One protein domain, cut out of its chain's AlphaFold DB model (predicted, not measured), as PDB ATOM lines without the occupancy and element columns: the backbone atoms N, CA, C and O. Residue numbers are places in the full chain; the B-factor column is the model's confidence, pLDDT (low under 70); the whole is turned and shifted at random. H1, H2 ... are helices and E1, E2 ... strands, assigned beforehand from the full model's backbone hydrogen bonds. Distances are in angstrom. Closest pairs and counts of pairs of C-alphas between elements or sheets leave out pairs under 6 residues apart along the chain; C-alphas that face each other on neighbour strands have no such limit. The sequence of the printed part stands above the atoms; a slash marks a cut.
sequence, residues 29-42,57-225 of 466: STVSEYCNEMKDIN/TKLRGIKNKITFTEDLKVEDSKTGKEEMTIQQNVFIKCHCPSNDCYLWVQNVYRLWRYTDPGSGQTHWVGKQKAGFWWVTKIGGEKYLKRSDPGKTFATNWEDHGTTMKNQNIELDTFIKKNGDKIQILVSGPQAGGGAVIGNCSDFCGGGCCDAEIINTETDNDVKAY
ATOM      1  N   SER A  29     -22.597 -43.587 -20.976       52.00
ATOM      2  CA  SER A  29     -21.664 -42.476 -21.130       52.00
ATOM      3  C   SER A  29     -22.220 -41.244 -20.419       52.00
ATOM      4  O   SER A  29     -23.413 -40.938 -20.479       52.00
ATOM      5  N   THR A  30     -21.342 -40.543 -19.711       51.50
ATOM      6  CA  THR A  30     -21.668 -39.303 -19.006       51.50
ATOM      7  C   THR A  30     -20.821 -38.178 -19.569       51.50
ATOM      8  O   THR A  30     -19.596 -38.293 -19.605       51.50
ATOM      9  N   VAL A  31     -21.462 -37.083 -19.967       50.00
ATOM     10  CA  VAL A  31     -20.784 -35.842 -20.351       50.00
ATOM     11  C   VAL A  31     -21.252 -34.748 -19.400       50.00
ATOM     12  O   VAL A  31     -22.449 -34.479 -19.299       50.00
ATOM     13  N   SER A  32     -20.299 -34.148 -18.690       54.28
ATOM     14  CA  SER A  32     -20.518 -32.978 -17.842       54.28
ATOM     15  C   SER A  32     -19.851 -31.786 -18.505       54.28
ATOM     16  O   SER A  32     -18.646 -31.814 -18.748       54.28
ATOM     17  N   GLU A  33     -20.616 -30.735 -18.766       64.12
ATOM     18  CA  GLU A  33     -20.099 -29.482 -19.305       64.12
ATOM     19  C   GLU A  33     -20.328 -28.362 -18.290       64.12
ATOM     20  O   GLU A  33     -21.450 -28.123 -17.828       64.12
ATOM     21  N   TYR A  34     -19.241 -27.682 -17.917       59.91
ATOM     22  CA  TYR A  34     -19.311 -26.503 -17.069       59.91
ATOM     23  C   TYR A  34     -19.530 -25.272 -17.944       59.91
ATOM     24  O   TYR A  34     -18.651 -24.869 -18.708       59.91
ATOM     25  N   CYS A  35     -20.709 -24.666 -17.840       59.62
ATOM     26  CA  CYS A  35     -21.060 -23.503 -18.640       59.62
ATOM     27  C   CYS A  35     -20.844 -22.234 -17.813       59.62
ATOM     28  O   CYS A  35     -21.672 -21.881 -16.967       59.62
ATOM     29  N   ASN A  36     -19.740 -21.535 -18.087       50.31
ATOM     30  CA  ASN A  36     -19.428 -20.259 -17.443       50.31
ATOM     31  C   ASN A  36     -20.390 -19.138 -17.850       50.31
ATOM     32  O   ASN A  36     -20.727 -18.313 -17.008       50.31
ATOM     33  N   GLU A  37     -20.840 -19.105 -19.110       58.78
ATOM     34  CA  GLU A  37     -21.832 -18.144 -19.604       58.78
ATOM     35  C   GLU A  37     -22.608 -18.743 -20.789       58.78
ATOM     36  O   GLU A  37     -22.014 -19.099 -21.805       58.78
ATOM     37  N   MET A  38     -23.938 -18.828 -20.688       50.31
ATOM     38  CA  MET A  38     -24.817 -19.012 -21.852       50.31
ATOM     39  C   MET A  38     -25.619 -17.743 -22.123       50.31
ATOM     40  O   MET A  38     -26.153 -17.124 -21.200       50.31
ATOM     41  N   LYS A  39     -25.704 -17.380 -23.406       53.69
ATOM     42  CA  LYS A  39     -26.569 -16.310 -23.903       53.69
ATOM     43  C   LYS A  39     -27.927 -16.902 -24.257       53.69
ATOM     44  O   LYS A  39     -28.070 -17.497 -25.320       53.69
ATOM     45  N   ASP A  40     -28.908 -16.722 -23.382       51.97
ATOM     46  CA  ASP A  40     -30.306 -16.974 -23.732       51.97
ATOM     47  C   ASP A  40     -30.901 -15.697 -24.335       51.97
ATOM     48  O   ASP A  40     -31.091 -14.694 -23.644       51.97
ATOM     49  N   ILE A  41     -31.176 -15.726 -25.641       46.56
ATOM     50  CA  ILE A  41     -31.890 -14.653 -26.340       46.56
ATOM     51  C   ILE A  41     -33.373 -15.021 -26.341       46.56
ATOM     52  O   ILE A  41     -33.866 -15.686 -27.251       46.56
ATOM     53  N   ASN A  42     -34.102 -14.587 -25.314       48.38
ATOM     54  CA  ASN A  42     -35.558 -14.679 -25.325       48.38
ATOM     55  C   ASN A  42     -36.136 -13.522 -26.145       48.38
ATOM     56  O   ASN A  42     -36.342 -12.423 -25.637       48.38
ATOM     57  N   THR A  57     -29.782 -12.391 -20.106       57.03
ATOM     58  CA  THR A  57     -29.676 -13.088 -18.826       57.03
ATOM     59  C   THR A  57     -28.486 -14.034 -18.865       57.03
ATOM     60  O   THR A  57     -28.518 -15.037 -19.571       57.03
ATOM     61  N   LYS A  58     -27.429 -13.729 -18.103       64.69
ATOM     62  CA  LYS A  58     -26.302 -14.653 -17.935       64.69
ATOM     63  C   LYS A  58     -26.748 -15.855 -17.104       64.69
ATOM     64  O   LYS A  58     -27.150 -15.699 -15.950       64.69
ATOM     65  N   LEU A  59     -26.669 -17.038 -17.705       65.25
ATOM     66  CA  LEU A  59     -26.833 -18.317 -17.021       65.25
ATOM     67  C   LEU A  59     -25.456 -18.892 -16.685       65.25
ATOM     68  O   LEU A  59     -24.604 -18.990 -17.570       65.25
ATOM     69  N   ARG A  60     -25.267 -19.297 -15.425       75.81
ATOM     70  CA  ARG A  60     -24.133 -20.124 -14.974       75.81
ATOM     71  C   ARG A  60     -24.674 -21.476 -14.539       75.81
ATOM     72  O   ARG A  60     -25.668 -21.509 -13.817       75.81
ATOM     73  N   GLY A  61     -24.088 -22.583 -14.977       78.69
ATOM     74  CA  GLY A  61     -24.693 -23.890 -14.726       78.69
ATOM     75  C   GLY A  61     -23.789 -25.082 -14.969       78.69
ATOM     76  O   GLY A  61     -22.755 -24.976 -15.626       78.69
ATOM     77  N   ILE A  62     -24.237 -26.227 -14.462       75.25
ATOM     78  CA  ILE A  62     -23.715 -27.540 -14.838       75.25
ATOM     79  C   ILE A  62     -24.759 -28.187 -15.736       75.25
ATOM     80  O   ILE A  62     -25.899 -28.393 -15.304       75.25
ATOM     81  N   LYS A  63     -24.348 -28.517 -16.960       75.38
ATOM     82  CA  LYS A  63     -25.117 -29.381 -17.847       75.38
ATOM     83  C   LYS A  63     -24.599 -30.797 -17.727       75.38
ATOM     84  O   LYS A  63     -23.422 -31.042 -17.986       75.38
ATOM     85  N   ASN A  64     -25.476 -31.715 -17.343       72.62
ATOM     86  CA  ASN A  64     -25.134 -33.126 -17.268       72.62
ATOM     87  C   ASN A  64     -26.033 -33.903 -18.205       72.62
ATOM     88  O   ASN A  64     -27.240 -33.996 -17.987       72.62
ATOM     89  N   LYS A  65     -25.408 -34.513 -19.209       76.88
ATOM     90  CA  LYS A  65     -26.079 -35.389 -20.151       76.88
ATOM     91  C   LYS A  65     -25.632 -36.821 -19.923       76.88
ATOM     92  O   LYS A  65     -24.443 -37.138 -19.982       76.88
ATOM     93  N   ILE A  66     -26.607 -37.678 -19.660       73.88
ATOM     94  CA  ILE A  66     -26.408 -39.111 -19.486       73.88
ATOM     95  C   ILE A  66     -27.039 -39.800 -20.684       73.88
ATOM     96  O   ILE A  66     -28.243 -39.669 -20.910       73.88
ATOM     97  N   THR A  67     -26.222 -40.523 -21.445       76.19
ATOM     98  CA  THR A  67     -26.663 -41.257 -22.630       76.19
ATOM     99  C   THR A  67     -26.498 -42.750 -22.381       76.19
ATOM    100  O   THR A  67     -25.409 -43.233 -22.068       76.19
ATOM    101  N   PHE A  68     -27.589 -43.496 -22.547       75.75
ATOM    102  CA  PHE A  68     -27.556 -44.956 -22.504       75.75
ATOM    103  C   PHE A  68     -27.207 -45.485 -23.895       75.75
ATOM    104  O   PHE A  68     -27.985 -45.347 -24.839       75.75
ATOM    105  N   THR A  69     -26.019 -46.066 -24.048       70.94
ATOM    106  CA  THR A  69     -25.532 -46.553 -25.352       70.94
ATOM    107  C   THR A  69     -26.127 -47.911 -25.727       70.94
ATOM    108  O   THR A  69     -26.199 -48.268 -26.907       70.94
ATOM    109  N   GLU A  70     -26.632 -48.645 -24.738       76.81
ATOM    110  CA  GLU A  70     -27.367 -49.894 -24.909       76.81
ATOM    111  C   GLU A  70     -28.585 -49.941 -23.985       76.81
ATOM    112  O   GLU A  70     -28.726 -49.137 -23.062       76.81
ATOM    113  N   ASP A  71     -29.461 -50.917 -24.215       75.94
ATOM    114  CA  ASP A  71     -30.570 -51.177 -23.308       75.94
ATOM    115  C   ASP A  71     -30.083 -51.687 -21.951       75.94
ATOM    116  O   ASP A  71     -29.197 -52.544 -21.852       75.94
ATOM    117  N   LEU A  72     -30.717 -51.191 -20.890       70.56
ATOM    118  CA  LEU A  72     -30.508 -51.686 -19.536       70.56
ATOM    119  C   LEU A  72     -31.061 -53.113 -19.428       70.56
ATOM    120  O   LEU A  72     -32.272 -53.347 -19.404       70.56
ATOM    121  N   LYS A  73     -30.153 -54.087 -19.349       65.06
ATOM    122  CA  LYS A  73     -30.485 -55.494 -19.118       65.06
ATOM    123  C   LYS A  73     -30.775 -55.704 -17.638       65.06
ATOM    124  O   LYS A  73     -29.877 -56.000 -16.860       65.06
ATOM    125  N   VAL A  74     -32.033 -55.533 -17.260       61.22
ATOM    126  CA  VAL A  74     -32.500 -55.804 -15.895       61.22
ATOM    127  C   VAL A  74     -33.428 -57.019 -15.911       61.22
ATOM    128  O   VAL A  74     -34.141 -57.239 -16.894       61.22
ATOM    129  N   GLU A  75     -33.406 -57.847 -14.873       59.25
ATOM    130  CA  GLU A  75     -34.343 -58.969 -14.751       59.25
ATOM    131  C   GLU A  75     -35.766 -58.446 -14.497       59.25
ATOM    132  O   GLU A  75     -35.952 -57.478 -13.764       59.25
ATOM    133  N   ASP A  76     -36.781 -59.047 -15.132       54.34
ATOM    134  CA  ASP A  76     -38.179 -58.595 -15.029       54.34
ATOM    135  C   ASP A  76     -38.707 -58.766 -13.608       54.34
ATOM    136  O   ASP A  76     -39.227 -59.817 -13.220       54.34
ATOM    137  N   SER A  77     -38.630 -57.692 -12.824       52.53
ATOM    138  CA  SER A  77     -39.402 -57.586 -11.604       52.53
ATOM    139  C   SER A  77     -40.846 -57.238 -11.990       52.53
ATOM    140  O   SER A  77     -41.210 -56.089 -12.218       52.53
ATOM    141  N   LYS A  78     -41.724 -58.251 -12.037       54.88
ATOM    142  CA  LYS A  78     -43.182 -58.089 -12.271       54.88
ATOM    143  C   LYS A  78     -43.889 -57.156 -11.263       54.88
ATOM    144  O   LYS A  78     -45.104 -57.007 -11.310       54.88
ATOM    145  N   THR A  79     -43.158 -56.575 -10.312       55.72
ATOM    146  CA  THR A  79     -43.663 -55.782  -9.187       55.72
ATOM    147  C   THR A  79     -43.164 -54.332  -9.186       55.72
ATOM    148  O   THR A  79     -43.283 -53.682  -8.154       55.72
ATOM    149  N   GLY A  80     -42.604 -53.816 -10.289       55.44
ATOM    150  CA  GLY A  80     -42.247 -52.394 -10.416       55.44
ATOM    151  C   GLY A  80     -41.223 -51.938  -9.377       55.44
ATOM    152  O   GLY A  80     -41.487 -51.025  -8.591       55.44
ATOM    153  N   LYS A  81     -40.071 -52.612  -9.314       63.84
ATOM    154  CA  LYS A  81     -38.991 -52.175  -8.427       63.84
ATOM    155  C   LYS A  81     -38.270 -50.967  -9.026       63.84
ATOM    156  O   LYS A  81     -38.227 -50.771 -10.235       63.84
ATOM    157  N   GLU A  82     -37.770 -50.112  -8.140       62.88
ATOM    158  CA  GLU A  82     -36.838 -49.044  -8.503       62.88
ATOM    159  C   GLU A  82     -35.544 -49.711  -8.970       62.88
ATOM    160  O   GLU A  82     -34.904 -50.399  -8.176       62.88
ATOM    161  N   GLU A  83     -35.213 -49.567 -10.253       74.69
ATOM    162  CA  GLU A  83     -34.102 -50.302 -10.873       74.69
ATOM    163  C   GLU A  83     -32.814 -49.470 -10.873       74.69
ATOM    164  O   GLU A  83     -31.713 -50.014 -10.809       74.69
ATOM    165  N   MET A  84     -32.931 -48.137 -10.915       78.12
ATOM    166  CA  MET A  84     -31.775 -47.244 -10.930       78.12
ATOM    167  C   MET A  84     -32.084 -45.898 -10.270       78.12
ATOM    168  O   MET A  84     -33.146 -45.315 -10.481       78.12
ATOM    169  N   THR A  85     -31.117 -45.375  -9.513       81.38
ATOM    170  CA  THR A  85     -31.110 -43.987  -9.035       81.38
ATOM    171  C   THR A  85     -29.869 -43.278  -9.550       81.38
ATOM    172  O   THR A  85     -28.746 -43.711  -9.304       81.38
ATOM    173  N   ILE A  86     -30.083 -42.154 -10.218       81.12
ATOM    174  CA  ILE A  86     -29.059 -41.204 -10.635       81.12
ATOM    175  C   ILE A  86     -29.171 -39.992  -9.712       81.12
ATOM    176  O   ILE A  86     -30.263 -39.475  -9.488       81.12
ATOM    177  N   GLN A  87     -28.053 -39.523  -9.169       81.75
ATOM    178  CA  GLN A  87     -28.029 -38.367  -8.277       81.75
ATOM    179  C   GLN A  87     -26.951 -37.383  -8.724       81.75
ATOM    180  O   GLN A  87     -25.783 -37.742  -8.836       81.75
ATOM    181  N   GLN A  88     -27.345 -36.129  -8.918       79.69
ATOM    182  CA  GLN A  88     -26.458 -34.990  -9.108       79.69
ATOM    183  C   GLN A  88     -26.508 -34.124  -7.847       79.69
ATOM    184  O   GLN A  88     -27.583 -33.760  -7.373       79.69
ATOM    185  N   ASN A  89     -25.341 -33.797  -7.299       80.19
ATOM    186  CA  ASN A  89     -25.204 -32.848  -6.201       80.19
ATOM    187  C   ASN A  89     -24.495 -31.605  -6.729       80.19
ATOM    188  O   ASN A  89     -23.443 -31.723  -7.352       80.19
ATOM    189  N   VAL A  90     -25.061 -30.433  -6.472       80.50
ATOM    190  CA  VAL A  90     -24.485 -29.143  -6.850       80.50
ATOM    191  C   VAL A  90     -24.390 -28.281  -5.607       80.50
ATOM    192  O   VAL A  90     -25.340 -28.197  -4.829       80.50
ATOM    193  N   PHE A  91     -23.244 -27.639  -5.422       83.69
ATOM    194  CA  PHE A  91     -23.016 -26.715  -4.325       83.69
ATOM    195  C   PHE A  91     -22.911 -25.307  -4.883       83.69
ATOM    196  O   PHE A  91     -22.258 -25.069  -5.897       83.69
ATOM    197  N   ILE A  92     -23.617 -24.384  -4.245       84.94
ATOM    198  CA  ILE A  92     -23.754 -23.007  -4.696       84.94
ATOM    199  C   ILE A  92     -23.375 -22.106  -3.533       84.94
ATOM    200  O   ILE A  92     -23.954 -22.202  -2.450       84.94
ATOM    201  N   LYS A  93     -22.416 -21.217  -3.765       87.88
ATOM    202  CA  LYS A  93     -22.077 -20.139  -2.846       87.88
ATOM    203  C   LYS A  93     -22.827 -18.890  -3.279       87.88
ATOM    204  O   LYS A  93     -22.700 -18.439  -4.413       87.88
ATOM    205  N   CYS A  94     -23.645 -18.348  -2.391       86.31
ATOM    206  CA  CYS A  94     -24.354 -17.095  -2.593       86.31
ATOM    207  C   CYS A  94     -23.631 -15.986  -1.837       86.31
ATOM    208  O   CYS A  94     -23.526 -16.038  -0.610       86.31
ATOM    209  N   HIS A  95     -23.198 -14.964  -2.568       87.25
ATOM    210  CA  HIS A  95     -22.583 -13.774  -2.006       87.25
ATOM    211  C   HIS A  95     -23.664 -12.791  -1.574       87.25
ATOM    212  O   HIS A  95     -24.367 -12.189  -2.399       87.25
ATOM    213  N   CYS A  96     -23.812 -12.648  -0.260       83.75
ATOM    214  CA  CYS A  96     -24.818 -11.793   0.353       83.75
ATOM    215  C   CYS A  96     -24.122 -10.732   1.222       83.75
ATOM    216  O   CYS A  96     -23.157 -11.067   1.908       83.75
ATOM    217  N   PRO A  97     -24.589  -9.465   1.231       82.94
ATOM    218  CA  PRO A  97     -23.920  -8.358   1.917       82.94
ATOM    219  C   PRO A  97     -23.648  -8.607   3.399       82.94
ATOM    220  O   PRO A  97     -22.683  -8.087   3.947       82.94
ATOM    221  N   SER A  98     -24.519  -9.375   4.055       81.06
ATOM    222  CA  SER A  98     -24.410  -9.670   5.479       81.06
ATOM    223  C   SER A  98     -23.494 -10.849   5.789       81.06
ATOM    224  O   SER A  98     -22.845 -10.801   6.823       81.06
ATOM    225  N   ASN A  99     -23.489 -11.900   4.957       80.12
ATOM    226  CA  ASN A  99     -22.663 -13.111   5.076       80.12
ATOM    227  C   ASN A  99     -22.868 -14.009   3.850       80.12
ATOM    228  O   ASN A  99     -24.002 -14.163   3.395       80.12
ATOM    229  N   ASP A 100     -21.817 -14.698   3.406       84.12
ATOM    230  CA  ASP A 100     -21.952 -15.764   2.412       84.12
ATOM    231  C   ASP A 100     -22.891 -16.871   2.919       84.12
ATOM    232  O   ASP A 100     -22.871 -17.264   4.094       84.12
ATOM    233  N   CYS A 101     -23.731 -17.374   2.017       82.81
ATOM    234  CA  CYS A 101     -24.618 -18.503   2.269       82.81
ATOM    235  C   CYS A 101     -24.276 -19.643   1.320       82.81
ATOM    236  O   CYS A 101     -24.000 -19.418   0.145       82.81
ATOM    237  N   TYR A 102     -24.336 -20.874   1.818       85.44
ATOM    238  CA  TYR A 102     -24.024 -22.055   1.023       85.44
ATOM    239  C   TYR A 102     -25.277 -22.884   0.832       85.44
ATOM    240  O   TYR A 102     -25.973 -23.203   1.796       85.44
ATOM    241  N   LEU A 103     -25.566 -23.225  -0.415       83.50
ATOM    242  CA  LEU A 103     -26.695 -24.040  -0.808       83.50
ATOM    243  C   LEU A 103     -26.175 -25.356  -1.373       83.50
ATOM    244  O   LEU A 103     -25.287 -25.382  -2.218       83.50
ATOM    245  N   TRP A 104     -26.773 -26.449  -0.929       84.00
ATOM    246  CA  TRP A 104     -26.597 -27.766  -1.509       84.00
ATOM    247  C   TRP A 104     -27.885 -28.145  -2.222       84.00
ATOM    248  O   TRP A 104     -28.944 -28.222  -1.605       84.00
ATOM    249  N   VAL A 105     -27.793 -28.370  -3.523       81.44
ATOM    250  CA  VAL A 105     -28.888 -28.807  -4.381       81.44
ATOM    251  C   VAL A 105     -28.643 -30.268  -4.737       81.44
ATOM    252  O   VAL A 105     -27.581 -30.621  -5.242       81.44
ATOM    253  N   GLN A 106     -29.621 -31.127  -4.476       83.00
ATOM    254  CA  GLN A 106     -29.607 -32.529  -4.876       83.00
ATOM    255  C   GLN A 106     -30.705 -32.747  -5.909       83.00
ATOM    256  O   GLN A 106     -31.889 -32.576  -5.621       83.00
ATOM    257  N   ASN A 107     -30.310 -33.159  -7.103       80.00
ATOM    258  CA  ASN A 107     -31.194 -33.535  -8.187       80.00
ATOM    259  C   ASN A 107     -31.136 -35.058  -8.354       80.00
ATOM    260  O   ASN A 107     -30.112 -35.614  -8.744       80.00
ATOM    261  N   VAL A 108     -32.212 -35.744  -7.976       81.44
ATOM    262  CA  VAL A 108     -32.315 -37.206  -7.989       81.44
ATOM    263  C   VAL A 108     -33.242 -37.623  -9.117       81.44
ATOM    264  O   VAL A 108     -34.409 -37.247  -9.124       81.44
ATOM    265  N   TYR A 109     -32.762 -38.451 -10.032       82.38
ATOM    266  CA  TYR A 109     -33.569 -39.078 -11.066       82.38
ATOM    267  C   TYR A 109     -33.665 -40.571 -10.797       82.38
ATOM    268  O   TYR A 109     -32.661 -41.277 -10.754       82.38
ATOM    269  N   ARG A 110     -34.879 -41.058 -10.582       85.12
ATOM    270  CA  ARG A 110     -35.145 -42.476 -10.348       85.12
ATOM    271  C   ARG A 110     -35.771 -43.072 -11.589       85.12
ATOM    272  O   ARG A 110     -36.620 -42.432 -12.203       85.12
ATOM    273  N   LEU A 111     -35.355 -44.277 -11.942       83.56
ATOM    274  CA  LEU A 111     -35.851 -45.010 -13.093       83.56
ATOM    275  C   LEU A 111     -36.448 -46.337 -12.621       83.56
ATOM    276  O   LEU A 111     -35.828 -47.098 -11.873       83.56
ATOM    277  N   TRP A 112     -37.665 -46.604 -13.074       84.31
ATOM    278  CA  TRP A 112     -38.388 -47.841 -12.839       84.31
ATOM    279  C   TRP A 112     -38.689 -48.504 -14.167       84.31
ATOM    280  O   TRP A 112     -38.871 -47.846 -15.194       84.31
ATOM    281  N   ARG A 113     -38.824 -49.822 -14.110       81.56
ATOM    282  CA  ARG A 113     -39.375 -50.600 -15.203       81.56
ATOM    283  C   ARG A 113     -40.786 -51.048 -14.847       81.56
ATOM    284  O   ARG A 113     -41.005 -51.644 -13.794       81.56
ATOM    285  N   TYR A 114     -41.745 -50.732 -15.707       80.00
ATOM    286  CA  TYR A 114     -43.161 -51.006 -15.503       80.00
ATOM    287  C   TYR A 114     -43.711 -51.828 -16.665       80.00
ATOM    288  O   TYR A 114     -43.698 -51.376 -17.803       80.00
ATOM    289  N   THR A 115     -44.222 -53.025 -16.387       81.50
ATOM    290  CA  THR A 115     -44.954 -53.820 -17.381       81.50
ATOM    291  C   THR A 115     -46.442 -53.541 -17.248       81.50
ATOM    292  O   THR A 115     -47.028 -53.812 -16.201       81.50
ATOM    293  N   ASP A 116     -47.057 -53.012 -18.303       80.12
ATOM    294  CA  ASP A 116     -48.495 -52.783 -18.341       80.12
ATOM    295  C   ASP A 116     -49.236 -54.132 -18.289       80.12
ATOM    296  O   ASP A 116     -49.052 -54.972 -19.176       80.12
ATOM    297  N   PRO A 117     -50.087 -54.371 -17.273       80.31
ATOM    298  CA  PRO A 117     -50.808 -55.630 -17.133       80.31
ATOM    299  C   PRO A 117     -51.798 -55.898 -18.275       80.31
ATOM    300  O   PRO A 117     -52.157 -57.055 -18.486       80.31
ATOM    301  N   GLY A 118     -52.255 -54.867 -18.997       88.00
ATOM    302  CA  GLY A 118     -53.187 -55.020 -20.114       88.00
ATOM    303  C   GLY A 118     -52.503 -55.457 -21.409       88.00
ATOM    304  O   GLY A 118     -52.933 -56.419 -22.045       88.00
ATOM    305  N   SER A 119     -51.439 -54.755 -21.803       89.44
ATOM    306  CA  SER A 119     -50.722 -55.012 -23.060       89.44
ATOM    307  C   SER A 119     -49.573 -56.017 -22.935       89.44
ATOM    308  O   SER A 119     -49.120 -56.557 -23.944       89.44
ATOM    309  N   GLY A 120     -49.072 -56.253 -21.718       86.69
ATOM    310  CA  GLY A 120     -47.836 -56.997 -21.479       86.69
ATOM    311  C   GLY A 120     -46.575 -56.263 -21.949       86.69
ATOM    312  O   GLY A 120     -45.494 -56.849 -21.910       86.69
ATOM    313  N   GLN A 121     -46.688 -55.008 -22.405       85.19
ATOM    314  CA  GLN A 121     -45.540 -54.205 -22.816       85.19
ATOM    315  C   GLN A 121     -44.825 -53.628 -21.599       85.19
ATOM    316  O   GLN A 121     -45.450 -53.166 -20.645       85.19
ATOM    317  N   THR A 122     -43.499 -53.654 -21.646       80.94
ATOM    318  CA  THR A 122     -42.642 -53.097 -20.603       80.94
ATOM    319  C   THR A 122     -42.164 -51.711 -21.009       80.94
ATOM    320  O   THR A 122     -41.542 -51.559 -22.054       80.94
ATOM    321  N   HIS A 123     -42.438 -50.730 -20.159       82.75
ATOM    322  CA  HIS A 123     -42.073 -49.327 -20.292       82.75
ATOM    323  C   HIS A 123     -41.032 -48.952 -19.241       82.75
ATOM    324  O   HIS A 123     -41.040 -49.457 -18.114       82.75
ATOM    325  N   TRP A 124     -40.156 -48.027 -19.599       83.00
ATOM    326  CA  TRP A 124     -39.268 -47.364 -18.664       83.00
ATOM    327  C   TRP A 124     -39.906 -46.063 -18.221       83.00
ATOM    328  O   TRP A 124     -40.179 -45.194 -19.038       83.00
ATOM    329  N   VAL A 125     -40.131 -45.923 -16.920       83.69
ATOM    330  CA  VAL A 125     -40.689 -44.700 -16.352       83.69
ATOM    331  C   VAL A 125     -39.673 -44.059 -15.425       83.69
ATOM    332  O   VAL A 125     -39.106 -44.711 -14.554       83.69
ATOM    333  N   GLY A 126     -39.405 -42.780 -15.637       83.94
ATOM    334  CA  GLY A 126     -38.501 -41.978 -14.830       83.94
ATOM    335  C   GLY A 126     -39.261 -40.996 -13.954       83.94
ATOM    336  O   GLY A 126     -40.375 -40.592 -14.272       83.94
ATOM    337  N   LYS A 127     -38.663 -40.594 -12.837       83.44
ATOM    338  CA  LYS A 127     -39.162 -39.514 -11.985       83.44
ATOM    339  C   LYS A 127     -37.978 -38.744 -11.451       83.44
ATOM    340  O   LYS A 127     -37.170 -39.266 -10.678       83.44
ATOM    341  N   GLN A 128     -37.933 -37.475 -11.812       81.25
ATOM    342  CA  GLN A 128     -37.010 -36.534 -11.213       81.25
ATOM    343  C   GLN A 128     -37.572 -36.026  -9.886       81.25
ATOM    344  O   GLN A 128     -38.780 -35.866  -9.714       81.25
ATOM    345  N   LYS A 129     -36.684 -35.787  -8.932       82.44
ATOM    346  CA  LYS A 129     -36.952 -35.146  -7.657       82.44
ATOM    347  C   LYS A 129     -35.751 -34.286  -7.309       82.44
ATOM    348  O   LYS A 129     -34.675 -34.807  -7.042       82.44
ATOM    349  N   ALA A 130     -35.965 -32.981  -7.234       76.81
ATOM    350  CA  ALA A 130     -34.958 -32.062  -6.739       76.81
ATOM    351  C   ALA A 130     -35.294 -31.592  -5.318       76.81
ATOM    352  O   ALA A 130     -36.457 -31.333  -4.990       76.81
ATOM    353  N   GLY A 131     -34.269 -31.511  -4.476       76.44
ATOM    354  CA  GLY A 131     -34.314 -30.962  -3.126       76.44
ATOM    355  C   GLY A 131     -33.103 -30.075  -2.876       76.44
ATOM    356  O   GLY A 131     -32.107 -30.157  -3.591       76.44
ATOM    357  N   PHE A 132     -33.184 -29.210  -1.870       78.25
ATOM    358  CA  PHE A 132     -32.060 -28.362  -1.500       78.25
ATOM    359  C   PHE A 132     -31.998 -28.108   0.006       78.25
ATOM    360  O   PHE A 132     -33.012 -28.104   0.712       78.25
ATOM    361  N   TRP A 133     -30.790 -27.858   0.482       80.38
ATOM    362  CA  TRP A 133     -30.447 -27.511   1.855       80.38
ATOM    363  C   TRP A 133     -29.589 -26.260   1.823       80.38
ATOM    364  O   TRP A 133     -28.890 -26.020   0.841       80.38
ATOM    365  N   TRP A 134     -29.611 -25.465   2.886       78.19
ATOM    366  CA  TRP A 134     -28.702 -24.334   2.983       78.19
ATOM    367  C   TRP A 134     -28.144 -24.179   4.387       78.19
ATOM    368  O   TRP A 134     -28.734 -24.605   5.387       78.19
ATOM    369  N   VAL A 135     -26.983 -23.545   4.436       75.94
ATOM    370  CA  VAL A 135     -26.313 -23.159   5.665       75.94
ATOM    371  C   VAL A 135     -26.097 -21.660   5.621       75.94
ATOM    372  O   VAL A 135     -25.488 -21.128   4.693       75.94
ATOM    373  N   THR A 136     -26.608 -20.985   6.644       70.69
ATOM    374  CA  THR A 136     -26.348 -19.566   6.882       70.69
ATOM    375  C   THR A 136     -25.496 -19.421   8.132       70.69
ATOM    376  O   THR A 136     -25.808 -20.019   9.169       70.69
ATOM    377  N   LYS A 137     -24.462 -18.584   8.066       67.00
ATOM    378  CA  LYS A 137     -23.734 -18.131   9.252       67.00
ATOM    379  C   LYS A 137     -24.502 -16.957   9.861       67.00
ATOM    380  O   LYS A 137     -24.637 -15.916   9.222       67.00
ATOM    381  N   ILE A 138     -25.031 -17.115  11.074       60.31
ATOM    382  CA  ILE A 138     -25.746 -16.042  11.784       60.31
ATOM    383  C   ILE A 138     -25.016 -15.807  13.104       60.31
ATOM    384  O   ILE A 138     -24.940 -16.705  13.934       60.31
ATOM    385  N   GLY A 139     -24.434 -14.617  13.291       62.72
ATOM    386  CA  GLY A 139     -23.779 -14.249  14.555       62.72
ATOM    387  C   GLY A 139     -22.552 -15.093  14.930       62.72
ATOM    388  O   GLY A 139     -22.230 -15.202  16.104       62.72
ATOM    389  N   GLY A 140     -21.879 -15.714  13.954       60.50
ATOM    390  CA  GLY A 140     -20.746 -16.620  14.197       60.50
ATOM    391  C   GLY A 140     -21.145 -18.077  14.454       60.50
ATOM    392  O   GLY A 140     -20.311 -18.963  14.279       60.50
ATOM    393  N   GLU A 141     -22.417 -18.342  14.754       51.28
ATOM    394  CA  GLU A 141     -22.960 -19.690  14.910       51.28
ATOM    395  C   GLU A 141     -23.470 -20.251  13.571       51.28
ATOM    396  O   GLU A 141     -23.981 -19.535  12.699       51.28
ATOM    397  N   LYS A 142     -23.281 -21.562  13.385       54.28
ATOM    398  CA  LYS A 142     -23.610 -22.294  12.157       54.28
ATOM    399  C   LYS A 142     -24.960 -22.988  12.325       54.28
ATOM    400  O   LYS A 142     -25.107 -23.831  13.204       54.28
ATOM    401  N   TYR A 143     -25.917 -22.693  11.445       59.09
ATOM    402  CA  TYR A 143     -27.230 -23.342  11.450       59.09
ATOM    403  C   TYR A 143     -27.484 -24.039  10.114       59.09
ATOM    404  O   TYR A 143     -27.594 -23.384   9.077       59.09
ATOM    405  N   LEU A 144     -27.617 -25.369  10.143       56.34
ATOM    406  CA  LEU A 144     -28.122 -26.133   9.006       56.34
ATOM    407  C   LEU A 144     -29.651 -26.075   9.044       56.34
ATOM    408  O   LEU A 144     -30.284 -26.721   9.882       56.34
ATOM    409  N   LYS A 145     -30.254 -25.279   8.160       61.34
ATOM    410  CA  LYS A 145     -31.708 -25.268   7.995       61.34
ATOM    411  C   LYS A 145     -32.057 -26.106   6.776       61.34
ATOM    412  O   LYS A 145     -31.667 -25.822   5.647       61.34
ATOM    413  N   ARG A 146     -32.798 -27.181   7.019       55.28
ATOM    414  CA  ARG A 146     -33.421 -27.973   5.962       55.28
ATOM    415  C   ARG A 146     -34.644 -27.190   5.465       55.28
ATOM    416  O   ARG A 146     -35.463 -26.803   6.298       55.28
ATOM    417  N   SER A 147     -34.775 -26.959   4.149       56.06
ATOM    418  CA  SER A 147     -36.095 -26.610   3.583       56.06
ATOM    419  C   SER A 147     -37.080 -27.661   4.062       56.06
ATOM    420  O   SER A 147     -36.714 -28.835   4.103       56.06
ATOM    421  N   ASP A 148     -38.312 -27.285   4.401       51.75
ATOM    422  CA  ASP A 148     -39.340 -28.285   4.673       51.75
ATOM    423  C   ASP A 148     -39.299 -29.361   3.573       51.75
ATOM    424  O   ASP A 148     -39.534 -29.043   2.401       51.75
ATOM    425  N   PRO A 149     -39.002 -30.634   3.908       44.81
ATOM    426  CA  PRO A 149     -38.781 -31.698   2.925       44.81
ATOM    427  C   PRO A 149     -40.022 -32.045   2.084       44.81
ATOM    428  O   PRO A 149     -39.991 -32.988   1.292       44.81
ATOM    429  N   GLY A 150     -41.113 -31.296   2.260       39.06
ATOM    430  CA  GLY A 150     -42.369 -31.422   1.542       39.06
ATOM    431  C   GLY A 150     -42.440 -30.663   0.216       39.06
ATOM    432  O   GLY A 150     -43.243 -31.054  -0.629       39.06
ATOM    433  N   LYS A 151     -41.616 -29.634  -0.038       51.09
ATOM    434  CA  LYS A 151     -41.629 -28.979  -1.358       51.09
ATOM    435  C   LYS A 151     -40.754 -29.768  -2.329       51.09
ATOM    436  O   LYS A 151     -39.554 -29.560  -2.440       51.09
ATOM    437  N   THR A 152     -41.373 -30.743  -2.986       52.16
ATOM    438  CA  THR A 152     -40.774 -31.462  -4.112       52.16
ATOM    439  C   THR A 152     -41.050 -30.641  -5.371       52.16
ATOM    440  O   THR A 152     -42.215 -30.434  -5.695       52.16
ATOM    441  N   PHE A 153     -40.016 -30.115  -6.035       56.81
ATOM    442  CA  PHE A 153     -40.194 -29.045  -7.034       56.81
ATOM    443  C   PHE A 153     -40.463 -29.509  -8.471       56.81
ATOM    444  O   PHE A 153     -40.861 -28.707  -9.306       56.81
ATOM    445  N   ALA A 154     -40.346 -30.800  -8.750       53.47
ATOM    446  CA  ALA A 154     -40.864 -31.408  -9.966       53.47
ATOM    447  C   ALA A 154     -41.064 -32.892  -9.673       53.47
ATOM    448  O   ALA A 154     -40.185 -33.523  -9.095       53.47
ATOM    449  N   THR A 155     -42.232 -33.433 -10.000       55.03
ATOM    450  CA  THR A 155     -42.510 -34.873  -9.931       55.03
ATOM    451  C   THR A 155     -43.317 -35.267 -11.149       55.03
ATOM    452  O   THR A 155     -44.449 -35.730 -11.020       55.03
ATOM    453  N   ASN A 156     -42.758 -35.041 -12.329       65.62
ATOM    454  CA  ASN A 156     -43.361 -35.591 -13.526       65.62
ATOM    455  C   ASN A 156     -42.796 -36.992 -13.717       65.62
ATOM    456  O   ASN A 156     -41.593 -37.216 -13.576       65.62
ATOM    457  N   TRP A 157     -43.707 -37.934 -13.928       75.25
ATOM    458  CA  TRP A 157     -43.341 -39.235 -14.443       75.25
ATOM    459  C   TRP A 157     -43.108 -39.077 -15.938       75.25
ATOM    460  O   TRP A 157     -43.953 -38.515 -16.631       75.25
ATOM    461  N   GLU A 158     -41.966 -39.548 -16.409       79.56
ATOM    462  CA  GLU A 158     -41.597 -39.515 -17.818       79.56
ATOM    463  C   GLU A 158     -41.583 -40.946 -18.339       79.56
ATOM    464  O   GLU A 158     -40.892 -41.789 -17.774       79.56
ATOM    465  N   ASP A 159     -42.360 -41.229 -19.382       81.06
ATOM    466  CA  ASP A 159     -42.272 -42.497 -20.108       81.06
ATOM    467  C   ASP A 159     -41.162 -42.380 -21.161       81.06
ATOM    468  O   ASP A 159     -41.229 -41.539 -22.059       81.06
ATOM    469  N   HIS A 160     -40.139 -43.221 -21.036       80.56
ATOM    470  CA  HIS A 160     -39.019 -43.340 -21.975       80.56
ATOM    471  C   HIS A 160     -39.281 -44.394 -23.058       80.56
ATOM    472  O   HIS A 160     -38.421 -44.668 -23.896       80.56
ATOM    473  N   GLY A 161     -40.476 -44.985 -23.062       85.00
ATOM    474  CA  GLY A 161     -40.877 -46.038 -23.976       85.00
ATOM    475  C   GLY A 161     -40.325 -47.401 -23.573       85.00
ATOM    476  O   GLY A 161     -39.971 -47.662 -22.424       85.00
ATOM    477  N   THR A 162     -40.271 -48.310 -24.541       81.62
ATOM    478  CA  THR A 162     -39.918 -49.719 -24.311       81.62
ATOM    479  C   THR A 162     -38.410 -49.992 -24.302       81.62
ATOM    480  O   THR A 162     -37.979 -51.083 -23.930       81.62
ATOM    481  N   THR A 163     -37.592 -49.008 -24.686       79.44
ATOM    482  CA  THR A 163     -36.130 -49.107 -24.817       79.44
ATOM    483  C   THR A 163     -35.471 -47.862 -24.227       79.44
ATOM    484  O   THR A 163     -35.927 -46.743 -24.455       79.44
ATOM    485  N   MET A 164     -34.391 -48.064 -23.465       76.81
ATOM    486  CA  MET A 164     -33.567 -46.963 -22.940       76.81
ATOM    487  C   MET A 164     -32.422 -46.610 -23.884       76.81
ATOM    488  O   MET A 164     -31.784 -45.575 -23.717       76.81
ATOM    489  N   LYS A 165     -32.146 -47.450 -24.885       77.75
ATOM    490  CA  LYS A 165     -31.069 -47.212 -25.836       77.75
ATOM    491  C   LYS A 165     -31.253 -45.871 -26.551       77.75
ATOM    492  O   LYS A 165     -32.303 -45.593 -27.123       77.75
ATOM    493  N   ASN A 166     -30.188 -45.073 -26.567       78.25
ATOM    494  CA  ASN A 166     -30.120 -43.720 -27.126       78.25
ATOM    495  C   ASN A 166     -31.014 -42.681 -26.429       78.25
ATOM    496  O   ASN A 166     -31.138 -41.563 -26.934       78.25
ATOM    497  N   GLN A 167     -31.608 -43.012 -25.279       79.81
ATOM    498  CA  GLN A 167     -32.290 -42.016 -24.464       79.81
ATOM    499  C   GLN A 167     -31.257 -41.133 -23.770       79.81
ATOM    500  O   GLN A 167     -30.215 -41.603 -23.300       79.81
ATOM    501  N   ASN A 168     -31.565 -39.840 -23.721       79.62
ATOM    502  CA  ASN A 168     -30.760 -38.847 -23.032       79.62
ATOM    503  C   ASN A 168     -31.520 -38.384 -21.795       79.62
ATOM    504  O   ASN A 168     -32.639 -37.889 -21.906       79.62
ATOM    505  N   ILE A 169     -30.893 -38.522 -20.633       78.31
ATOM    506  CA  ILE A 169     -31.371 -37.900 -19.402       78.31
ATOM    507  C   ILE A 169     -30.497 -36.677 -19.162       78.31
ATOM    508  O   ILE A 169     -29.289 -36.798 -18.951       78.31
ATOM    509  N   GLU A 170     -31.118 -35.504 -19.225       78.81
ATOM    510  CA  GLU A 170     -30.479 -34.226 -18.928       78.81
ATOM    511  C   GLU A 170     -30.841 -33.825 -17.495       78.81
ATOM    512  O   GLU A 170     -32.015 -33.723 -17.132       78.81
ATOM    513  N   LEU A 171     -29.815 -33.670 -16.659       77.50
ATOM    514  CA  LEU A 171     -29.922 -33.214 -15.277       77.50
ATOM    515  C   LEU A 171     -29.164 -31.904 -15.169       77.50
ATOM    516  O   LEU A 171     -28.028 -31.872 -14.695       77.50
ATOM    517  N   ASP A 172     -29.774 -30.818 -15.624       79.88
ATOM    518  CA  ASP A 172     -29.093 -29.537 -15.563       79.88
ATOM    519  C   ASP A 172     -29.511 -28.760 -14.326       79.88
ATOM    520  O   ASP A 172     -30.674 -28.748 -13.916       79.88
ATOM    521  N   THR A 173     -28.533 -28.075 -13.747       79.25
ATOM    522  CA  THR A 173     -28.751 -27.115 -12.672       79.25
ATOM    523  C   THR A 173     -28.166 -25.781 -13.109       79.25
ATOM    524  O   THR A 173     -26.966 -25.680 -13.371       79.25
ATOM    525  N   PHE A 174     -29.009 -24.754 -13.173       83.75
ATOM    526  CA  PHE A 174     -28.621 -23.406 -13.572       83.75
ATOM    527  C   PHE A 174     -28.889 -22.397 -12.465       83.75
ATOM    528  O   PHE A 174     -29.855 -22.490 -11.710       83.75
ATOM    529  N   ILE A 175     -28.055 -21.371 -12.441       84.56
ATOM    530  CA  ILE A 175     -28.243 -20.141 -11.695       84.56
ATOM    531  C   ILE A 175     -28.624 -19.064 -12.709       84.56
ATOM    532  O   ILE A 175     -27.883 -18.797 -13.658       84.56
ATOM    533  N   LYS A 176     -29.789 -18.445 -12.512       86.69
ATOM    534  CA  LYS A 176     -30.300 -17.355 -13.348       86.69
ATOM    535  C   LYS A 176     -30.549 -16.116 -12.508       86.69
ATOM    536  O   LYS A 176     -31.330 -16.161 -11.563       86.69
ATOM    537  N   LYS A 177     -29.968 -14.981 -12.885       83.06
ATOM    538  CA  LYS A 177     -30.348 -13.689 -12.303       83.06
ATOM    539  C   LYS A 177     -31.634 -13.183 -12.963       83.06
ATOM    540  O   LYS A 177     -31.671 -12.999 -14.168       83.06
ATOM    541  N   ASN A 178     -32.695 -12.977 -12.194       82.62
ATOM    542  CA  ASN A 178     -33.978 -12.445 -12.648       82.62
ATOM    543  C   ASN A 178     -34.301 -11.181 -11.835       82.62
ATOM    544  O   ASN A 178     -34.802 -11.262 -10.709       82.62
ATOM    545  N   GLY A 179     -33.923 -10.018 -12.373       86.19
ATOM    546  CA  GLY A 179     -33.899  -8.759 -11.624       86.19
ATOM    547  C   GLY A 179     -32.928  -8.829 -10.441       86.19
ATOM    548  O   GLY A 179     -31.774  -9.235 -10.598       86.19
ATOM    549  N   ASP A 180     -33.416  -8.491  -9.247       79.56
ATOM    550  CA  ASP A 180     -32.649  -8.545  -7.989       79.56
ATOM    551  C   ASP A 180     -32.635  -9.938  -7.340       79.56
ATOM    552  O   ASP A 180     -32.082 -10.131  -6.256       79.56
ATOM    553  N   LYS A 181     -33.269 -10.927  -7.976       81.56
ATOM    554  CA  LYS A 181     -33.328 -12.298  -7.470       81.56
ATOM    555  C   LYS A 181     -32.376 -13.183  -8.247       81.56
ATOM    556  O   LYS A 181     -32.314 -13.134  -9.468       81.56
ATOM    557  N   ILE A 182     -31.689 -14.063  -7.536       83.06
ATOM    558  CA  ILE A 182     -30.930 -15.150  -8.145       83.06
ATOM    559  C   ILE A 182     -31.761 -16.417  -7.993       83.06
ATOM    560  O   ILE A 182     -32.032 -16.837  -6.874       83.06
ATOM    561  N   GLN A 183     -32.198 -16.999  -9.099       85.81
ATOM    562  CA  GLN A 183     -33.031 -18.192  -9.141       85.81
ATOM    563  C   GLN A 183     -32.169 -19.419  -9.408       85.81
ATOM    564  O   GLN A 183     -31.294 -19.385 -10.273       85.81
ATOM    565  N   ILE A 184     -32.453 -20.505  -8.697       81.94
ATOM    566  CA  ILE A 184     -31.895 -21.821  -8.998       81.94
ATOM    567  C   ILE A 184     -32.933 -22.575  -9.817       81.94
ATOM    568  O   ILE A 184     -34.057 -22.801  -9.362       81.94
ATOM    569  N   LEU A 185     -32.545 -22.933 -11.030       82.75
ATOM    570  CA  LEU A 185     -33.344 -23.684 -11.980       82.75
ATOM    571  C   LEU A 185     -32.795 -25.101 -12.054       82.75
ATOM    572  O   LEU A 185     -31.586 -25.285 -12.172       82.75
ATOM    573  N   VAL A 186     -33.679 -26.087 -12.052       79.75
ATOM    574  CA  VAL A 186     -33.331 -27.446 -12.468       79.75
ATOM    575  C   VAL A 186     -34.212 -27.823 -13.639       79.75
ATOM    576  O   VAL A 186     -35.435 -27.684 -13.566       79.75
ATOM    577  N   SER A 187     -33.595 -28.262 -14.730       77.31
ATOM    578  CA  SER A 187     -34.319 -28.819 -15.869       77.31
ATOM    579  C   SER A 187     -34.348 -30.343 -15.792       77.31
ATOM    580  O   SER A 187     -33.528 -30.995 -15.137       77.31
ATOM    581  N   GLY A 188     -35.369 -30.880 -16.447       67.50
ATOM    582  CA  GLY A 188     -35.542 -32.292 -16.730       67.50
ATOM    583  C   GLY A 188     -36.018 -32.467 -18.169       67.50
ATOM    584  O   GLY A 188     -36.458 -31.480 -18.770       67.50
ATOM    585  N   PRO A 189     -35.987 -33.698 -18.702       55.56
ATOM    586  CA  PRO A 189     -36.268 -34.005 -20.106       55.56
ATOM    587  C   PRO A 189     -37.583 -33.428 -20.659       55.56
ATOM    588  O   PRO A 189     -37.658 -33.138 -21.851       55.56
ATOM    589  N   GLN A 190     -38.611 -33.218 -19.825       53.16
ATOM    590  CA  GLN A 190     -39.879 -32.599 -20.248       53.16
ATOM    591  C   GLN A 190     -40.214 -31.242 -19.614       53.16
ATOM    592  O   GLN A 190     -41.255 -30.653 -19.925       53.16
ATOM    593  N   ALA A 191     -39.356 -30.693 -18.755       50.91
ATOM    594  CA  ALA A 191     -39.550 -29.340 -18.248       50.91
ATOM    595  C   ALA A 191     -39.069 -28.337 -19.308       50.91
ATOM    596  O   ALA A 191     -37.974 -27.795 -19.203       50.91
ATOM    597  N   GLY A 192     -39.903 -28.063 -20.320       47.78
ATOM    598  CA  GLY A 192     -39.659 -27.054 -21.371       47.78
ATOM    599  C   GLY A 192     -39.414 -25.617 -20.867       47.78
ATOM    600  O   GLY A 192     -39.245 -24.696 -21.657       47.78
ATOM    601  N   GLY A 193     -39.371 -25.418 -19.554       55.84
ATOM    602  CA  GLY A 193     -38.673 -24.345 -18.866       55.84
ATOM    603  C   GLY A 193     -38.259 -24.893 -17.502       55.84
ATOM    604  O   GLY A 193     -39.101 -25.455 -16.802       55.84
ATOM    605  N   GLY A 194     -36.974 -24.796 -17.144       62.88
ATOM    606  CA  GLY A 194     -36.453 -25.328 -15.880       62.88
ATOM    607  C   GLY A 194     -37.320 -24.926 -14.682       62.88
ATOM    608  O   GLY A 194     -37.760 -23.779 -14.573       62.88
ATOM    609  N   ALA A 195     -37.587 -25.872 -13.785       71.94
ATOM    610  CA  ALA A 195     -38.351 -25.601 -12.578       71.94
ATOM    611  C   ALA A 195     -37.523 -24.698 -11.658       71.94
ATOM    612  O   ALA A 195     -36.394 -25.034 -11.295       71.94
ATOM    613  N   VAL A 196     -38.084 -23.549 -11.265       76.69
ATOM    614  CA  VAL A 196     -37.483 -22.704 -10.227       76.69
ATOM    615  C   VAL A 196     -37.647 -23.420  -8.893       76.69
ATOM    616  O   VAL A 196     -38.757 -23.562  -8.381       76.69
ATOM    617  N   ILE A 197     -36.533 -23.862  -8.323       72.56
ATOM    618  CA  ILE A 197     -36.510 -24.562  -7.039       72.56
ATOM    619  C   ILE A 197     -36.514 -23.569  -5.870       72.56
ATOM    620  O   ILE A 197     -37.052 -23.850  -4.800       72.56
ATOM    621  N   GLY A 198     -35.943 -22.382  -6.066       78.19
ATOM    622  CA  GLY A 198     -35.919 -21.329  -5.057       78.19
ATOM    623  C   GLY A 198     -35.164 -20.092  -5.523       78.19
ATOM    624  O   GLY A 198     -34.456 -20.131  -6.533       78.19
ATOM    625  N   ASN A 199     -35.313 -18.990  -4.782       82.00
ATOM    626  CA  ASN A 199     -34.506 -17.791  -4.981       82.00
ATOM    627  C   ASN A 199     -33.479 -17.674  -3.853       82.00
ATOM    628  O   ASN A 199     -33.832 -17.794  -2.685       82.00
ATOM    629  N   CYS A 200     -32.230 -17.353  -4.183       78.75
ATOM    630  CA  CYS A 200     -31.156 -17.166  -3.209       78.75
ATOM    631  C   CYS A 200     -31.529 -16.112  -2.148       78.75
ATOM    632  O   CYS A 200     -31.232 -16.266  -0.964       78.75
ATOM    633  N   SER A 201     -32.268 -15.075  -2.570       77.81
ATOM    634  CA  SER A 201     -32.774 -13.998  -1.712       77.81
ATOM    635  C   SER A 201     -33.628 -14.494  -0.550       77.81
ATOM    636  O   SER A 201     -33.612 -13.883   0.518       77.81
ATOM    637  N   ASP A 202     -34.354 -15.594  -0.757       79.00
ATOM    638  CA  ASP A 202     -35.247 -16.183   0.239       79.00
ATOM    639  C   ASP A 202     -34.434 -16.843   1.372       79.00
ATOM    640  O   ASP A 202     -34.934 -17.009   2.483       79.00
ATOM    641  N   PHE A 203     -33.159 -17.163   1.113       74.38
ATOM    642  CA  PHE A 203     -32.237 -17.792   2.065       74.38
ATOM    643  C   PHE A 203     -31.289 -16.791   2.725       74.38
ATOM    644  O   PHE A 203     -30.977 -16.940   3.903       74.38
ATOM    645  N   CYS A 204     -30.880 -15.747   2.000       74.88
ATOM    646  CA  CYS A 204     -29.976 -14.714   2.514       74.88
ATOM    647  C   CYS A 204     -30.652 -13.609   3.340       74.88
ATOM    648  O   CYS A 204     -29.990 -12.648   3.718       74.88
ATOM    649  N   GLY A 205     -31.956 -13.701   3.616       73.62
ATOM    650  CA  GLY A 205     -32.662 -12.671   4.387       73.62
ATOM    651  C   GLY A 205     -32.835 -11.339   3.642       73.62
ATOM    652  O   GLY A 205     -32.999 -10.308   4.284       73.62
ATOM    653  N   GLY A 206     -32.832 -11.370   2.303       64.00
ATOM    654  CA  GLY A 206     -33.020 -10.200   1.443       64.00
ATOM    655  C   GLY A 206     -31.710  -9.605   0.916       64.00
ATOM    656  O   GLY A 206     -31.058  -8.822   1.596       64.00
ATOM    657  N   GLY A 207     -31.370  -9.939  -0.336       67.31
ATOM    658  CA  GLY A 207     -30.341  -9.247  -1.125       67.31
ATOM    659  C   GLY A 207     -29.113 -10.082  -1.495       67.31
ATOM    660  O   GLY A 207     -28.011  -9.742  -1.090       67.31
ATOM    661  N   CYS A 208     -29.256 -11.145  -2.291       69.44
ATOM    662  CA  CYS A 208     -28.083 -11.789  -2.902       69.44
ATOM    663  C   CYS A 208     -27.548 -10.925  -4.042       69.44
ATOM    664  O   CYS A 208     -28.287 -10.626  -4.979       69.44
ATOM    665  N   CYS A 209     -26.269 -10.569  -3.989       73.12
ATOM    666  CA  CYS A 209     -25.641  -9.779  -5.043       73.12
ATOM    667  C   CYS A 209     -25.150 -10.665  -6.191       73.12
ATOM    668  O   CYS A 209     -25.279 -10.279  -7.358       73.12
ATOM    669  N   ASP A 210     -24.638 -11.851  -5.854       84.00
ATOM    670  CA  ASP A 210     -24.127 -12.829  -6.812       84.00
ATOM    671  C   ASP A 210     -24.232 -14.265  -6.267       84.00
ATOM    672  O   ASP A 210     -24.442 -14.479  -5.068       84.00
ATOM    673  N   ALA A 211     -24.118 -15.252  -7.151       83.69
ATOM    674  CA  ALA A 211     -23.976 -16.648  -6.775       83.69
ATOM    675  C   ALA A 211     -23.095 -17.393  -7.777       83.69
ATOM    676  O   ALA A 211     -23.181 -17.192  -8.990       83.69
ATOM    677  N   GLU A 212     -22.286 -18.303  -7.257       85.06
ATOM    678  CA  GLU A 212     -21.392 -19.140  -8.040       85.06
ATOM    679  C   GLU A 212     -21.585 -20.615  -7.698       85.06
ATOM    680  O   GLU A 212     -21.854 -20.988  -6.553       85.06
ATOM    681  N   ILE A 213     -21.476 -21.462  -8.722       79.62
ATOM    682  CA  ILE A 213     -21.367 -22.903  -8.525       79.62
ATOM    683  C   ILE A 213     -19.930 -23.178  -8.123       79.62
ATOM    684  O   ILE A 213     -18.994 -22.753  -8.795       79.62
ATOM    685  N   ILE A 214     -19.772 -23.908  -7.036       79.44
ATOM    686  CA  ILE A 214     -18.474 -24.209  -6.455       79.44
ATOM    687  C   ILE A 214     -18.247 -25.711  -6.483       79.44
ATOM    688  O   ILE A 214     -19.147 -26.511  -6.206       79.44
ATOM    689  N   ASN A 215     -17.019 -26.098  -6.810       64.44
ATOM    690  CA  ASN A 215     -16.594 -27.473  -6.644       64.44
ATOM    691  C   ASN A 215     -16.254 -27.702  -5.164       64.44
ATOM    692  O   ASN A 215     -15.396 -27.024  -4.590       64.44
ATOM    693  N   THR A 216     -16.908 -28.687  -4.547       51.31
ATOM    694  CA  THR A 216     -16.608 -29.118  -3.177       51.31
ATOM    695  C   THR A 216     -15.183 -29.594  -3.000       51.31
ATOM    696  O   THR A 216     -14.696 -29.617  -1.883       51.31
ATOM    697  N   GLU A 217     -14.487 -29.989  -4.060       43.94
ATOM    698  CA  GLU A 217     -13.093 -30.420  -3.979       43.94
ATOM    699  C   GLU A 217     -12.116 -29.255  -3.783       43.94
ATOM    700  O   GLU A 217     -11.011 -29.473  -3.286       43.94
ATOM    701  N   THR A 218     -12.514 -28.021  -4.099       36.88
ATOM    702  CA  THR A 218     -11.621 -26.852  -4.079       36.88
ATOM    703  C   THR A 218     -12.023 -25.781  -3.068       36.88
ATOM    704  O   THR A 218     -11.153 -25.042  -2.616       36.88
ATOM    705  N   ASP A 219     -13.300 -25.693  -2.676       44.12
ATOM    706  CA  ASP A 219     -13.760 -24.721  -1.673       44.12
ATOM    707  C   ASP A 219     -13.754 -25.329  -0.255       44.12
ATOM    708  O   ASP A 219     -14.595 -26.166   0.099       44.12
ATOM    709  N   ASN A 220     -12.787 -24.905   0.565       44.59
ATOM    710  CA  ASN A 220     -12.588 -25.398   1.932       44.59
ATOM    711  C   ASN A 220     -13.769 -25.093   2.867       44.59
ATOM    712  O   ASN A 220     -14.025 -25.878   3.784       44.59
ATOM    713  N   ASP A 221     -14.519 -24.013   2.629       46.19
ATOM    714  CA  ASP A 221     -15.677 -23.689   3.459       46.19
ATOM    715  C   ASP A 221     -16.798 -24.709   3.234       46.19
ATOM    716  O   ASP A 221     -17.462 -25.127   4.179       46.19
ATOM    717  N   VAL A 222     -16.981 -25.187   2.003       44.03
ATOM    718  CA  VAL A 222     -18.098 -26.080   1.638       44.03
ATOM    719  C   VAL A 222     -17.835 -27.528   1.980       44.03
ATOM    720  O   VAL A 222     -18.759 -28.212   2.433       44.03
ATOM    721  N   LYS A 223     -16.573 -27.966   1.900       40.91
ATOM    722  CA  LYS A 223     -16.136 -29.238   2.497       40.91
ATOM    723  C   LYS A 223     -16.539 -29.338   3.965       40.91
ATOM    724  O   LYS A 223     -16.982 -30.395   4.410       40.91
ATOM    725  N   ALA A 224     -16.439 -28.230   4.704       37.75
ATOM    726  CA  ALA A 224     -16.807 -28.182   6.114       37.75
ATOM    727  C   ALA A 224     -18.328 -28.255   6.356       37.75
ATOM    728  O   ALA A 224     -18.746 -28.610   7.460       37.75
ATOM    729  N   TYR A 225     -19.163 -27.926   5.362       38.16
ATOM    730  CA  TYR A 225     -20.625 -27.893   5.503       38.16
ATOM    731  C   TYR A 225     -21.335 -29.167   5.029       38.16
ATOM    732  O   TYR A 225     -22.390 -29.497   5.574       38.16
TER     733      TYR A 225
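What this domain is: This is residues 29 to 42 and 57 to 225 of the 466 residues of an uncharacterized protein of Thermoplasmatales archaeon ex4484_30 (UniProt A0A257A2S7). What shape do these atoms make? Two twisted sheets stand partly face to face: the long ribbon of E3, E4 and E5 runs along the longest axis, and the shorter strands E9, E10 and E11 pack over part of it. E1 and E2 continue the second sheet beyond E9, E12 runs beside E3, E6 and E7 run beside different stretches of E5, and the tiny helix H1 grazes both sheets. How much is there, and how large is it? The printed part has 183 residues, with twelve named strands and two named helices in the order E1 to E11, H1, E12, H2; it is mostly strand, and both sheets are branched, with antiparallel neighbours. The whole is compact, with a radius of gyration of the C-alphas of 18.5 A, and elongated, spanning 60 by 37 by 28 A.

How they stand to each other: Which strands make the sheet with the longest strand? E5, residues 122 to 138, has E4, residues 101 to 115, on one side, and E6, residues 141 to 146, and E7, residues 157 to 159, on the other side; within hydrogen-bond range are N 108 and O 129 at 2.8 A, N 138 and O 141 at 3.1 A, and N 126 and O 158 at 2.8 A. E3, residues 82 to 95, has E4 on one side, with N 92 and O 103 at 2.8 A, and E12, residues 210 to 214, on the other side, with N 93 and O 212 at 2.9 A. E3, E4, E5 and E6 form a meander, each strand the antiparallel neighbour of the one before, and each successive pair is a hairpin. How is the other sheet built? E2, residues 57 to 68, has E1, residues 29 to 40, on one side, with N 33 and O 63 at 2.9 A, and E8, residues 168 to 170, and E9, residues 172 to 178, on the other side, with N 66 and O 169 at 2.9 A and N 62 and O 173 at 3.0 A. E9, E10, residues 181 to 187, and E11, residues 195 to 199, form a second meander of two hairpins, with N 176 and O 183 at 2.9 A and N 184 and O 198 at 3.0 A. E1 bends by 83 degrees at residue 36, and E2 by 59 degrees at residue 60. How near do the sheets come? The closest C-alphas of E3 and E9, Val 90 and Thr 173, are 7.5 A apart, and those of E5 and E10, Ala 130 and Val 186, are also 7.5 A apart. E1 and E3, for instance, are apart. Where are the helices? H1, residues 200 to 203, only grazes both sheets; its closest C-alpha to E10 is Cys 200, 5.3 A from that of Ile 182. H2, residues 220 to 223, only grazes the sheet of E5, and both helices are too short for any O i to N i+4 pair.

Where its parts are: Where do the elements begin and end? E1 begins at C-alpha 29, (-21.664, -42.476, -21.130), and H2 ends at C-alpha 223, (-16.136, -29.238, 2.497). Which strands are longest? From first to last C-alpha, E5 measures 52.0 A, E4 45.2 A, E3 38.6 A and E2 32.1 A.

The domain as a whole: How far does it reach, and where is it cut? The two C-alphas farthest apart, Ser 119 and Gly 139, are 61.7 A apart. Residues 43 to 56 are not printed, and C-alphas 42 and 57 are 8.9 A apart across the cut. Which link is long, and where is confidence low? The link from E2 to E3, 13 residues, is long. The mean pLDDT of the printed part is 70.8, and 68 residues are under 70, among them 29 to 42, 137 to 156 and 215 to 225.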